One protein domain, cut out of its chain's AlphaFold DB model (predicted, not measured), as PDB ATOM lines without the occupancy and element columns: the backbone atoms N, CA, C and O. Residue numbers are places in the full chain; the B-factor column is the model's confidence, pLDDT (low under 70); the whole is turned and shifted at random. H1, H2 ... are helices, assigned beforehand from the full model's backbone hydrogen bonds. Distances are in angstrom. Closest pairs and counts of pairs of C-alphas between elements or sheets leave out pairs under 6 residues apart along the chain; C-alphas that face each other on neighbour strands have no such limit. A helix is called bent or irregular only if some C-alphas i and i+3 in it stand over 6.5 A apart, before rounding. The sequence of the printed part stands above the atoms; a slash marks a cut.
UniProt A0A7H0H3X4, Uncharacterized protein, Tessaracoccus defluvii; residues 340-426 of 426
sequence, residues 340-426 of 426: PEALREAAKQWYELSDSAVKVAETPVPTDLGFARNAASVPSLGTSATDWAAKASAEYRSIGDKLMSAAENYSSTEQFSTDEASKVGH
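Overview. This is residues 340 to 426 of the 426 residues of an uncharacterized protein of Tessaracoccus defluvii (UniProt A0A7H0H3X4). You are looking at a long, thin helical hairpin: the long helix H2 makes the length of a rod, and the shorter helix H1 folds back beside it, joined by a long loop at one end. At the other end, residues 412 to 426, of which 412 to 424 belong to H2, stick out past H1 as a single arm. The printed part has 87 residues with two named helices, H1 then H2 along the chain, and no named strand, and its class is all helix. It is extended, with a radius of gyration of the C-alphas of 22.5 A, and spans 82 by 14 by 12 A.

Arrangement. Begin with H2, residues 378 to 424, the longest helix, and then turn to H1, residues 340 to 362. The two touch, with 54 pairs of C-alphas within 8 A; the closest are those of Ala 347 and Gly 400, 4.1 A apart. They form a helical hairpin, running opposite ways at a shallow tilt of 17 degrees, and their centres are 9.4 A apart. In both H1 and H2, every O i to N i+4 pair is within hydrogen-bond range.

Along the chain. Find C-alpha 378 at (-26.711, -17.647, 14.061); from there H2 runs 69.5 A to C-alpha 424 at (16.883, -43.645, -33.425). Then go back to C-alpha 340 at (2.423, -39.370, -12.648), from which H1 runs 33.4 A to C-alpha 362. Neither helix is bent.

Size, cuts and confidence. The two C-alphas farthest apart are those of Phe 371, in the link, and His 426, at 82.3 A. The link from H1 to H2, residues 363 to 377, is long. Without residues 412 to 426, which stand free, the body spans 58 by 14 by 12 A. The printed part has no cut and ends at residue 426, the chain's last. The mean pLDDT of the printed part is 94.0, and residue 426 is the one printed residue under 70.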
ATOM      1  N   PRO A 340       3.717 -39.834 -12.156       96.44
ATOM      2  CA  PRO A 340       2.423 -39.370 -12.648       96.44
ATOM      3  C   PRO A 340       1.240 -40.040 -11.948       96.44
ATOM      4  O   PRO A 340       0.192 -39.413 -11.802       96.44
ATOM      5  N   GLU A 341       1.378 -41.289 -11.495       96.81
ATOM      6  CA  GLU A 341       0.280 -41.975 -10.813       96.81
ATOM      7  C   GLU A 341       0.058 -41.417  -9.407       96.81
ATOM      8  O   GLU A 341      -1.086 -41.180  -9.017       96.81
ATOM      9  N   ALA A 342       1.135 -41.069  -8.697       96.88
ATOM     10  CA  ALA A 342       1.041 -40.377  -7.415       96.88
ATOM     11  C   ALA A 342       0.338 -39.012  -7.548       96.88
ATOM     12  O   ALA A 342      -0.457 -38.640  -6.684       96.88
ATOM     13  N   LEU A 343       0.561 -38.280  -8.650       97.38
ATOM     14  CA  LEU A 343      -0.163 -37.034  -8.934       97.38
ATOM     15  C   LEU A 343      -1.666 -37.270  -9.151       97.38
ATOM     16  O   LEU A 343      -2.482 -36.503  -8.639       97.38
ATOM     17  N   ARG A 344      -2.048 -38.335  -9.870       97.88
ATOM     18  CA  ARG A 344      -3.465 -38.695 -10.076       97.88
ATOM     19  C   ARG A 344      -4.137 -39.127  -8.778       97.88
ATOM     20  O   ARG A 344      -5.292 -38.776  -8.544       97.88
ATOM     21  N   GLU A 345      -3.444 -39.882  -7.929       97.44
ATOM     22  CA  GLU A 345      -3.948 -40.246  -6.602       97.44
ATOM     23  C   GLU A 345      -4.130 -39.017  -5.708       97.44
ATOM     24  O   GLU A 345      -5.187 -38.860  -5.096       97.44
ATOM     25  N   ALA A 346      -3.159 -38.101  -5.691       97.38
ATOM     26  CA  ALA A 346      -3.281 -36.840  -4.968       97.38
ATOM     27  C   ALA A 346      -4.463 -36.004  -5.486       97.38
ATOM     28  O   ALA A 346      -5.241 -35.480  -4.690       97.38
ATOM     29  N   ALA A 347      -4.655 -35.921  -6.806       98.06
ATOM     30  CA  ALA A 347      -5.790 -35.216  -7.396       98.06
ATOM     31  C   ALA A 347      -7.141 -35.792  -6.939       98.06
ATOM     32  O   ALA A 347      -8.034 -35.032  -6.569       98.06
ATOM     33  N   LYS A 348      -7.279 -37.126  -6.894       98.12
ATOM     34  CA  LYS A 348      -8.489 -37.795  -6.375       98.12
ATOM     35  C   LYS A 348      -8.793 -37.380  -4.937       98.12
ATOM     36  O   LYS A 348      -9.941 -37.071  -4.638       98.12
ATOM     37  N   GLN A 349      -7.778 -37.299  -4.075       98.12
ATOM     38  CA  GLN A 349      -7.958 -36.856  -2.688       98.12
ATOM     39  C   GLN A 349      -8.447 -35.402  -2.605       98.12
ATOM     40  O   GLN A 349      -9.327 -35.092  -1.802       98.12
ATOM     41  N   TRP A 350      -7.938 -34.509  -3.459       98.06
ATOM     42  CA  TRP A 350      -8.427 -33.129  -3.533       98.06
ATOM     43  C   TRP A 350      -9.875 -33.039  -4.030       98.06
ATOM     44  O   TRP A 350     -10.652 -32.250  -3.494       98.06
ATOM     45  N   TYR A 351     -10.282 -33.881  -4.984       98.25
ATOM     46  CA  TYR A 351     -11.686 -33.957  -5.399       98.25
ATOM     47  C   TYR A 351     -12.599 -34.492  -4.287       98.25
ATOM     48  O   TYR A 351     -13.664 -33.928  -4.049       98.25
ATOM     49  N   GLU A 352     -12.174 -35.513  -3.539       97.69
ATOM     50  CA  GLU A 352     -12.929 -36.022  -2.382       97.69
ATOM     51  C   GLU A 352     -13.087 -34.961  -1.275       97.69
ATOM     52  O   GLU A 352     -14.150 -34.849  -0.650       97.69
ATOM     53  N   LEU A 353     -12.052 -34.142  -1.051       97.38
ATOM     54  CA  LEU A 353     -12.108 -32.992  -0.144       97.38
ATOM     55  C   LEU A 353     -13.064 -31.908  -0.656       97.38
ATOM     56  O   LEU A 353     -13.854 -31.382   0.130       97.38
ATOM     57  N   SER A 354     -13.039 -31.609  -1.959       98.19
ATOM     58  CA  SER A 354     -13.997 -30.703  -2.605       98.19
ATOM     59  C   SER A 354     -15.437 -31.163  -2.365       98.19
ATOM     60  O   SER A 354     -16.257 -30.389  -1.872       98.19
ATOM     61  N   ASP A 355     -15.745 -32.432  -2.632       97.81
ATOM     62  CA  ASP A 355     -17.088 -32.991  -2.438       97.81
ATOM     63  C   ASP A 355     -17.523 -32.962  -0.966       97.81
ATOM     64  O   ASP A 355     -18.695 -32.752  -0.646       97.81
ATOM     65  N   SER A 356     -16.578 -33.160  -0.046       97.38
ATOM     66  CA  SER A 356     -16.836 -33.057   1.391       97.38
ATOM     67  C   SER A 356     -17.163 -31.620   1.806       97.38
ATOM     68  O   SER A 356     -18.090 -31.411   2.589       97.38
ATOM     69  N   ALA A 357     -16.468 -30.627   1.246       96.31
ATOM     70  CA  ALA A 357     -16.756 -29.214   1.480       96.31
ATOM     71  C   ALA A 357     -18.135 -28.804   0.924       96.31
ATOM     72  O   ALA A 357     -18.882 -28.111   1.614       96.31
ATOM     73  N   VAL A 358     -18.532 -29.311  -0.250       97.06
ATOM     74  CA  VAL A 358     -19.886 -29.090  -0.799       97.06
ATOM     75  C   VAL A 358     -20.965 -29.621   0.150       97.06
ATOM     76  O   VAL A 358     -21.924 -28.913   0.443       97.06
ATOM     77  N   LYS A 359     -20.786 -30.817   0.724       96.12
ATOM     78  CA  LYS A 359     -21.746 -31.378   1.697       96.12
ATOM     79  C   LYS A 359     -21.893 -30.518   2.956       96.12
ATOM     80  O   LYS A 359     -22.985 -30.425   3.516       96.12
ATOM     81  N   VAL A 360     -20.809 -29.883   3.410       93.75
ATOM     82  CA  VAL A 360     -20.867 -28.932   4.531       93.75
ATOM     83  C   VAL A 360     -21.678 -27.698   4.138       93.75
ATOM     84  O   VAL A 360     -22.532 -27.274   4.912       93.75
ATOM     85  N   ALA A 361     -21.483 -27.172   2.925       93.94
ATOM     86  CA  ALA A 361     -22.255 -26.038   2.414       93.94
ATOM     87  C   ALA A 361     -23.758 -26.352   2.254       93.94
ATOM     88  O   ALA A 361     -24.595 -25.473   2.432       93.94
ATOM     89  N   GLU A 362     -24.113 -27.606   1.960       94.50
ATOM     90  CA  GLU A 362     -25.506 -28.064   1.847       94.50
ATOM     91  C   GLU A 362     -26.177 -28.346   3.199       94.50
ATOM     92  O   GLU A 362     -27.396 -28.534   3.260       94.50
ATOM     93  N   THR A 363     -25.411 -28.394   4.293       94.31
ATOM     94  CA  THR A 363     -25.955 -28.727   5.611       94.31
ATOM     95  C   THR A 363     -26.876 -27.595   6.092       94.31
ATOM     96  O   THR A 363     -26.413 -26.467   6.268       94.31
ATOM     97  N   PRO A 364     -28.176 -27.857   6.345       93.44
ATOM     98  CA  PRO A 364     -29.104 -26.818   6.772       93.44
ATOM     99  C   PRO A 364     -28.664 -26.196   8.097       93.44
ATOM    100  O   PRO A 364     -28.528 -26.893   9.104       93.44
ATOM    101  N   VAL A 365     -28.486 -24.876   8.113       91.19
ATOM    102  CA  VAL A 365     -28.158 -24.135   9.335       91.19
ATOM    103  C   VAL A 365     -29.389 -24.131  10.248       91.19
ATOM    104  O   VAL A 365     -30.444 -23.633   9.839       91.19
ATOM    105  N   PRO A 366     -29.300 -24.652  11.487       87.75
ATOM    106  CA  PRO A 366     -30.411 -24.608  12.425       87.75
ATOM    107  C   PRO A 366     -30.781 -23.156  12.741       87.75
ATOM    108  O   PRO A 366     -29.973 -22.398  13.273       87.75
ATOM    109  N   THR A 367     -32.014 -22.763  12.428       86.25
ATOM    110  CA  THR A 367     -32.522 -21.411  12.711       86.25
ATOM    111  C   THR A 367     -33.068 -21.266  14.129       86.25
ATOM    112  O   THR A 367     -33.174 -20.148  14.630       86.25
ATOM    113  N   ASP A 368     -33.376 -22.379  14.800       86.56
ATOM    114  CA  ASP A 368     -33.830 -22.411  16.188       86.56
ATOM    115  C   ASP A 368     -32.967 -23.378  17.006       86.56
ATOM    116  O   ASP A 368     -33.036 -24.596  16.841       86.56
ATOM    117  N   LEU A 369     -32.155 -22.829  17.912       87.00
ATOM    118  CA  LEU A 369     -31.353 -23.612  18.857       87.00
ATOM    119  C   LEU A 369     -32.157 -24.032  20.104       87.00
ATOM    120  O   LEU A 369     -31.606 -24.625  21.026       87.00
ATOM    121  N   GLY A 370     -33.451 -23.714  20.182       89.44
ATOM    122  CA  GLY A 370     -34.360 -24.077  21.270       89.44
ATOM    123  C   GLY A 370     -34.175 -23.237  22.537       89.44
ATOM    124  O   GLY A 370     -35.145 -22.680  23.053       89.44
ATOM    125  N   PHE A 371     -32.938 -23.101  23.021       85.81
ATOM    126  CA  PHE A 371     -32.586 -22.303  24.203       85.81
ATOM    127  C   PHE A 371     -32.252 -20.842  23.868       85.81
ATOM    128  O   PHE A 371     -32.393 -19.965  24.717       85.81
ATOM    129  N   ALA A 372     -31.850 -20.568  22.624       80.19
ATOM    130  CA  ALA A 372     -31.442 -19.248  22.152       80.19
ATOM    131  C   ALA A 372     -32.267 -18.811  20.933       80.19
ATOM    132  O   ALA A 372     -31.723 -18.485  19.882       80.19
ATOM    133  N   ARG A 373     -33.598 -18.771  21.088       73.19
ATOM    134  CA  ARG A 373     -34.549 -18.375  20.026       73.19
ATOM    135  C   ARG A 373     -34.290 -16.997  19.399       73.19
ATOM    136  O   ARG A 373     -34.850 -16.703  18.355       73.19
ATOM    137  N   ASN A 374     -33.455 -16.163  20.026       76.19
ATOM    138  CA  ASN A 374     -33.116 -14.810  19.577       76.19
ATOM    139  C   ASN A 374     -31.609 -14.594  19.353       76.19
ATOM    140  O   ASN A 374     -31.143 -13.455  19.405       76.19
ATOM    141  N   ALA A 375     -30.821 -15.647  19.118       80.69
ATOM    142  CA  ALA A 375     -29.433 -15.464  18.701       80.69
ATOM    143  C   ALA A 375     -29.389 -14.962  17.247       80.69
ATOM    144  O   ALA A 375     -29.190 -15.727  16.307       80.69
ATOM    145  N   ALA A 376     -29.593 -13.654  17.067       82.19
ATOM    146  CA  ALA A 376     -29.645 -12.983  15.766       82.19
ATOM    147  C   ALA A 376     -28.380 -13.194  14.907       82.19
ATOM    148  O   ALA A 376     -28.421 -12.985  13.700       82.19
ATOM    149  N   SER A 377     -27.271 -13.631  15.513       87.06
ATOM    150  CA  SER A 377     -25.999 -13.919  14.845       87.06
ATOM    151  C   SER A 377     -25.882 -15.331  14.252       87.06
ATOM    152  O   SER A 377     -24.925 -15.598  13.529       87.06
ATOM    153  N   VAL A 378     -26.801 -16.257  14.554       87.50
ATOM    154  CA  VAL A 378     -26.711 -17.647  14.061       87.50
ATOM    155  C   VAL A 378     -26.907 -17.732  12.543       87.50
ATOM    156  O   VAL A 378     -26.080 -18.374  11.895       87.50
ATOM    157  N   PRO A 379     -27.902 -17.054  11.935       89.56
ATOM    158  CA  PRO A 379     -28.057 -17.074  10.483       89.56
ATOM    159  C   PRO A 379     -26.846 -16.490   9.751       89.56
ATOM    160  O   PRO A 379     -26.390 -17.086   8.783       89.56
ATOM    161  N   SER A 380     -26.282 -15.376  10.238       91.12
ATOM    162  CA  SER A 380     -25.116 -14.752   9.597       91.12
ATOM    163  C   SER A 380     -23.880 -15.644   9.653       91.12
ATOM    164  O   SER A 380     -23.173 -15.761   8.660       91.12
ATOM    165  N   LEU A 381     -23.637 -16.308  10.792       91.62
ATOM    166  CA  LEU A 381     -22.540 -17.269  10.913       91.62
ATOM    167  C   LEU A 381     -22.748 -18.463   9.976       91.62
ATOM    168  O   LEU A 381     -21.799 -18.914   9.342       91.62
ATOM    169  N   GLY A 382     -23.989 -18.943   9.872       92.69
ATOM    170  CA  GLY A 382     -24.370 -19.994   8.939       92.69
ATOM    171  C   GLY A 382     -24.062 -19.632   7.491       92.69
ATOM    172  O   GLY A 382     -23.391 -20.399   6.813       92.69
ATOM    173  N   THR A 383     -24.476 -18.441   7.049       93.31
ATOM    174  CA  THR A 383     -24.177 -17.936   5.701       93.31
ATOM    175  C   THR A 383     -22.673 -17.813   5.455       93.31
ATOM    176  O   THR A 383     -22.180 -18.270   4.429       93.31
ATOM    177  N   SER A 384     -21.904 -17.271   6.406       95.19
ATOM    178  CA  SER A 384     -20.444 -17.197   6.254       95.19
ATOM    179  C   SER A 384     -19.796 -18.581   6.164       95.19
ATOM    180  O   SER A 384     -18.896 -18.783   5.354       95.19
ATOM    181  N   ALA A 385     -20.267 -19.551   6.952       94.56
ATOM    182  CA  ALA A 385     -19.762 -20.919   6.904       94.56
ATOM    183  C   ALA A 385     -20.074 -21.604   5.564       94.56
ATOM    184  O   ALA A 385     -19.199 -22.270   5.009       94.56
ATOM    185  N   THR A 386     -21.281 -21.416   5.016       95.12
ATOM    186  CA  THR A 386     -21.636 -21.942   3.689       95.12
ATOM    187  C   THR A 386     -20.807 -21.294   2.584       95.12
ATOM    188  O   THR A 386     -20.336 -21.998   1.692       95.12
ATOM    189  N   ASP A 387     -20.550 -19.987   2.675       95.62
ATOM    190  CA  ASP A 387     -19.738 -19.260   1.695       95.62
ATOM    191  C   ASP A 387     -18.274 -19.718   1.719       95.62
ATOM    192  O   ASP A 387     -17.669 -19.942   0.668       95.62
ATOM    193  N   TRP A 388     -17.687 -19.903   2.907       96.50
ATOM    194  CA  TRP A 388     -16.326 -20.430   3.039       96.50
ATOM    195  C   TRP A 388     -16.214 -21.866   2.538       96.50
ATOM    196  O   TRP A 388     -15.257 -22.187   1.836       96.50
ATOM    197  N   ALA A 389     -17.194 -22.719   2.843       96.75
ATOM    198  CA  ALA A 389     -17.224 -24.092   2.353       96.75
ATOM    199  C   ALA A 389     -17.331 -24.150   0.818       96.75
ATOM    200  O   ALA A 389     -16.613 -24.922   0.179       96.75
ATOM    201  N   ALA A 390     -18.154 -23.285   0.215       95.50
ATOM    202  CA  ALA A 390     -18.258 -23.167  -1.236       95.50
ATOM    203  C   ALA A 390     -16.925 -22.729  -1.870       95.50
ATOM    204  O   ALA A 390     -16.451 -23.380  -2.803       95.50
ATOM    205  N   LYS A 391     -16.271 -21.692  -1.327       96.75
ATOM    206  CA  LYS A 391     -14.956 -21.228  -1.809       96.75
ATOM    207  C   LYS A 391     -13.877 -22.304  -1.680       96.75
ATOM    208  O   LYS A 391     -13.186 -22.586  -2.655       96.75
ATOM    209  N   ALA A 392     -13.798 -22.968  -0.526       96.88
ATOM    210  CA  ALA A 392     -12.853 -24.058  -0.304       96.88
ATOM    211  C   ALA A 392     -13.065 -25.210  -1.299       96.88
ATOM    212  O   ALA A 392     -12.101 -25.734  -1.851       96.88
ATOM    213  N   SER A 393     -14.321 -25.576  -1.590       97.75
ATOM    214  CA  SER A 393     -14.613 -26.622  -2.578       97.75
ATOM    215  C   SER A 393     -14.099 -26.269  -3.979       97.75
ATOM    216  O   SER A 393     -13.489 -27.106  -4.645       97.75
ATOM    217  N   ALA A 394     -14.261 -25.012  -4.403       97.38
ATOM    218  CA  ALA A 394     -13.768 -24.541  -5.693       97.38
ATOM    219  C   ALA A 394     -12.231 -24.578  -5.766       97.38
ATOM    220  O   ALA A 394     -11.671 -25.037  -6.766       97.38
ATOM    221  N   GLU A 395     -11.545 -24.162  -4.698       98.12
ATOM    222  CA  GLU A 395     -10.082 -24.220  -4.615       98.12
ATOM    223  C   GLU A 395      -9.557 -25.659  -4.651       98.12
ATOM    224  O   GLU A 395      -8.654 -25.966  -5.431       98.12
ATOM    225  N   TYR A 396     -10.149 -26.568  -3.871       98.12
ATOM    226  CA  TYR A 396      -9.762 -27.981  -3.857       98.12
ATOM    227  C   TYR A 396      -9.929 -28.630  -5.230       98.12
ATOM    228  O   TYR A 396      -9.033 -29.335  -5.697       98.12
ATOM    229  N   ARG A 397     -11.031 -28.334  -5.924       98.19
ATOM    230  CA  ARG A 397     -11.243 -28.806  -7.293       98.19
ATOM    231  C   ARG A 397     -10.192 -28.254  -8.258       98.19
ATOM    232  O   ARG A 397      -9.622 -29.027  -9.021       98.19
ATOM    233  N   SER A 398      -9.876 -26.960  -8.168       98.06
ATOM    234  CA  SER A 398      -8.827 -26.332  -8.984       98.06
ATOM    235  C   SER A 398      -7.451 -26.975  -8.766       98.06
ATOM    236  O   SER A 398      -6.705 -27.190  -9.723       98.06
ATOM    237  N   ILE A 399      -7.108 -27.321  -7.520       97.81
ATOM    238  CA  ILE A 399      -5.864 -28.037  -7.205       97.81
ATOM    239  C   ILE A 399      -5.879 -29.439  -7.826       97.81
ATOM    240  O   ILE A 399      -4.891 -29.833  -8.451       97.81
ATOM    241  N   GLY A 400      -6.994 -30.168  -7.709       97.75
ATOM    242  CA  GLY A 400      -7.175 -31.469  -8.358       97.75
ATOM    243  C   GLY A 400      -6.967 -31.403  -9.874       97.75
ATOM    244  O   GLY A 400      -6.193 -32.189 -10.422       97.75
ATOM    245  N   ASP A 401      -7.564 -30.407 -10.535       98.19
ATOM    246  CA  ASP A 401      -7.442 -30.200 -11.984       98.19
ATOM    247  C   ASP A 401      -5.988 -29.920 -12.402       98.19
ATOM    248  O   ASP A 401      -5.485 -30.502 -13.368       98.19
ATOM    249  N   LYS A 402      -5.269 -29.086 -11.637       98.31
ATOM    250  CA  LYS A 402      -3.841 -28.798 -11.875       98.31
ATOM    251  C   LYS A 402      -2.972 -30.050 -11.744       98.31
ATOM    252  O   LYS A 402      -2.065 -30.246 -12.551       98.31
ATOM    253  N   LEU A 403      -3.242 -30.903 -10.755       97.81
ATOM    254  CA  LEU A 403      -2.502 -32.152 -10.547       97.81
ATOM    255  C   LEU A 403      -2.764 -33.171 -11.664       97.81
ATOM    256  O   LEU A 403      -1.814 -33.778 -12.160       97.81
ATOM    257  N   MET A 404      -4.019 -33.320 -12.105       98.25
ATOM    258  CA  MET A 404      -4.364 -34.175 -13.247       98.25
ATOM    259  C   MET A 404      -3.690 -33.694 -14.533       98.25
ATOM    260  O   MET A 404      -3.051 -34.492 -15.219       98.25
ATOM    261  N   SER A 405      -3.750 -32.390 -14.818       98.12
ATOM    262  CA  SER A 405      -3.093 -31.805 -15.991       98.12
ATOM    263  C   SER A 405      -1.573 -32.000 -15.955       98.12
ATOM    264  O   SER A 405      -0.965 -32.378 -16.957       98.12
ATOM    265  N   ALA A 406      -0.944 -31.829 -14.786       97.50
ATOM    266  CA  ALA A 406       0.478 -32.115 -14.620       97.50
ATOM    267  C   ALA A 406       0.800 -33.592 -14.909       97.50
ATOM    268  O   ALA A 406       1.744 -33.875 -15.648       97.50
ATOM    269  N   ALA A 407       0.004 -34.532 -14.387       97.62
ATOM    270  CA  ALA A 407       0.184 -35.962 -14.636       97.62
ATOM    271  C   ALA A 407       0.059 -36.320 -16.129       97.62
ATOM    272  O   ALA A 407       0.846 -37.113 -16.646       97.62
ATOM    273  N   GLU A 408      -0.907 -35.727 -16.833       97.75
ATOM    274  CA  GLU A 408      -1.093 -35.901 -18.280       97.75
ATOM    275  C   GLU A 408       0.096 -35.359 -19.082       97.75
ATOM    276  O   GLU A 408       0.591 -36.041 -19.982       97.75
ATOM    277  N   ASN A 409       0.613 -34.184 -18.715       97.62
ATOM    278  CA  ASN A 409       1.784 -33.590 -19.359       97.62
ATOM    279  C   ASN A 409       3.042 -34.458 -19.193       97.62
ATOM    280  O   ASN A 409       3.791 -34.641 -20.159       97.62
ATOM    281  N   TYR A 410       3.260 -35.037 -18.005       96.69
ATOM    282  CA  TYR A 410       4.360 -35.982 -17.786       96.69
ATOM    283  C   TYR A 410       4.206 -37.236 -18.650       96.69
ATOM    284  O   TYR A 410       5.130 -37.576 -19.388       96.69
ATOM    285  N   SER A 411       3.033 -37.880 -18.637       96.50
ATOM    286  CA  SER A 411       2.793 -39.081 -19.449       96.50
ATOM    287  C   SER A 411       2.935 -38.817 -20.955       96.50
ATOM    288  O   SER A 411       3.510 -39.637 -21.668       96.50
ATOM    289  N   SER A 412       2.478 -37.658 -21.441       97.00
ATOM    290  CA  SER A 412       2.650 -37.238 -22.841       97.00
ATOM    291  C   SER A 412       4.128 -37.053 -23.208       97.00
ATOM    292  O   SER A 412       4.585 -37.527 -24.250       97.00
ATOM    293  N   THR A 413       4.907 -36.430 -22.320       96.69
ATOM    294  CA  THR A 413       6.349 -36.221 -22.519       96.69
ATOM    295  C   THR A 413       7.115 -37.547 -22.535       96.69
ATOM    296  O   THR A 413       7.974 -37.754 -23.393       96.69
ATOM    297  N   GLU A 414       6.786 -38.476 -21.633       95.31
ATOM    298  CA  GLU A 414       7.385 -39.815 -21.605       95.31
ATOM    299  C   GLU A 414       7.065 -40.606 -22.874       95.31
ATOM    300  O   GLU A 414       7.968 -41.202 -23.474       95.31
ATOM    301  N   GLN A 415       5.813 -40.564 -23.336       96.88
ATOM    302  CA  GLN A 415       5.406 -41.217 -24.576       96.88
ATOM    303  C   GLN A 415       6.161 -40.639 -25.778       96.88
ATOM    304  O   GLN A 415       6.756 -41.398 -26.543       96.88
ATOM    305  N   PHE A 416       6.234 -39.309 -25.892       97.25
ATOM    306  CA  PHE A 416       7.004 -38.645 -26.942       97.25
ATOM    307  C   PHE A 416       8.485 -39.049 -26.911       97.25
ATOM    308  O   PHE A 416       9.068 -39.367 -27.947       97.25
ATOM    309  N   SER A 417       9.095 -39.097 -25.722       94.94
ATOM    310  CA  SER A 417      10.497 -39.503 -25.573       94.94
ATOM    311  C   SER A 417      10.736 -40.967 -25.967       94.94
ATOM    312  O   SER A 417      11.754 -41.280 -26.586       94.94
ATOM    313  N   THR A 418       9.778 -41.851 -25.674       96.00
ATOM    314  CA  THR A 418       9.828 -43.272 -26.039       96.00
ATOM    315  C   THR A 418       9.689 -43.449 -27.551       96.00
ATOM    316  O   THR A 418      10.452 -44.202 -28.160       96.00
ATOM    317  N   ASP A 419       8.769 -42.707 -28.171       97.19
ATOM    318  CA  ASP A 419       8.554 -42.719 -29.615       97.19
ATOM    319  C   ASP A 419       9.792 -42.206 -30.365       97.19
ATOM    320  O   ASP A 419      10.236 -42.840 -31.323       97.19
ATOM    321  N   GLU A 420      10.411 -41.111 -29.917       96.69
ATOM    322  CA  GLU A 420      11.662 -40.603 -30.497       96.69
ATOM    323  C   GLU A 420      12.835 -41.575 -30.298       96.69
ATOM    324  O   GLU A 420      13.571 -41.855 -31.246       96.69
ATOM    325  N   ALA A 421      12.982 -42.170 -29.109       95.75
ATOM    326  CA  ALA A 421      14.021 -43.171 -28.856       95.75
ATOM    327  C   ALA A 421      13.870 -44.402 -29.767       95.75
ATOM    328  O   ALA A 421      14.868 -44.931 -30.265       95.75
ATOM    329  N   SER A 422      12.631 -44.826 -30.041       96.94
ATOM    330  CA  SER A 422      12.352 -45.946 -30.946       96.94
ATOM    331  C   SER A 422      12.766 -45.663 -32.397       96.94
ATOM    332  O   SER A 422      13.199 -46.576 -33.097       96.94
ATOM    333  N   LYS A 423      12.711 -44.398 -32.844       96.62
ATOM    334  CA  LYS A 423      13.117 -43.994 -34.202       96.62
ATOM    335  C   LYS A 423      14.631 -44.006 -34.401       96.62
ATOM    336  O   LYS A 423      15.082 -44.254 -35.511       96.62
ATOM    337  N   VAL A 424      15.409 -43.719 -33.355       95.69
ATOM    338  CA  VAL A 424      16.883 -43.645 -33.425       95.69
ATOM    339  C   VAL A 424      17.538 -45.029 -33.302       95.69
ATOM    340  O   VAL A 424      18.678 -45.215 -33.722       95.69
ATOM    341  N   GLY A 425      16.835 -46.010 -32.729       89.00
ATOM    342  CA  GLY A 425      17.338 -47.371 -32.507       89.00
ATOM    343  C   GLY A 425      17.303 -48.314 -33.720       89.00
ATOM    344  O   GLY A 425      17.647 -49.488 -33.570       89.00
ATOM    345  N   HIS A 426      16.887 -47.830 -34.892       55.88
ATOM    346  CA  HIS A 426      16.825 -48.567 -36.159       55.88
ATOM    347  C   HIS A 426      17.764 -47.942 -37.187       55.88
ATOM    348  O   HIS A 426      18.360 -48.725 -37.965       55.88
TER     349      HIS A 426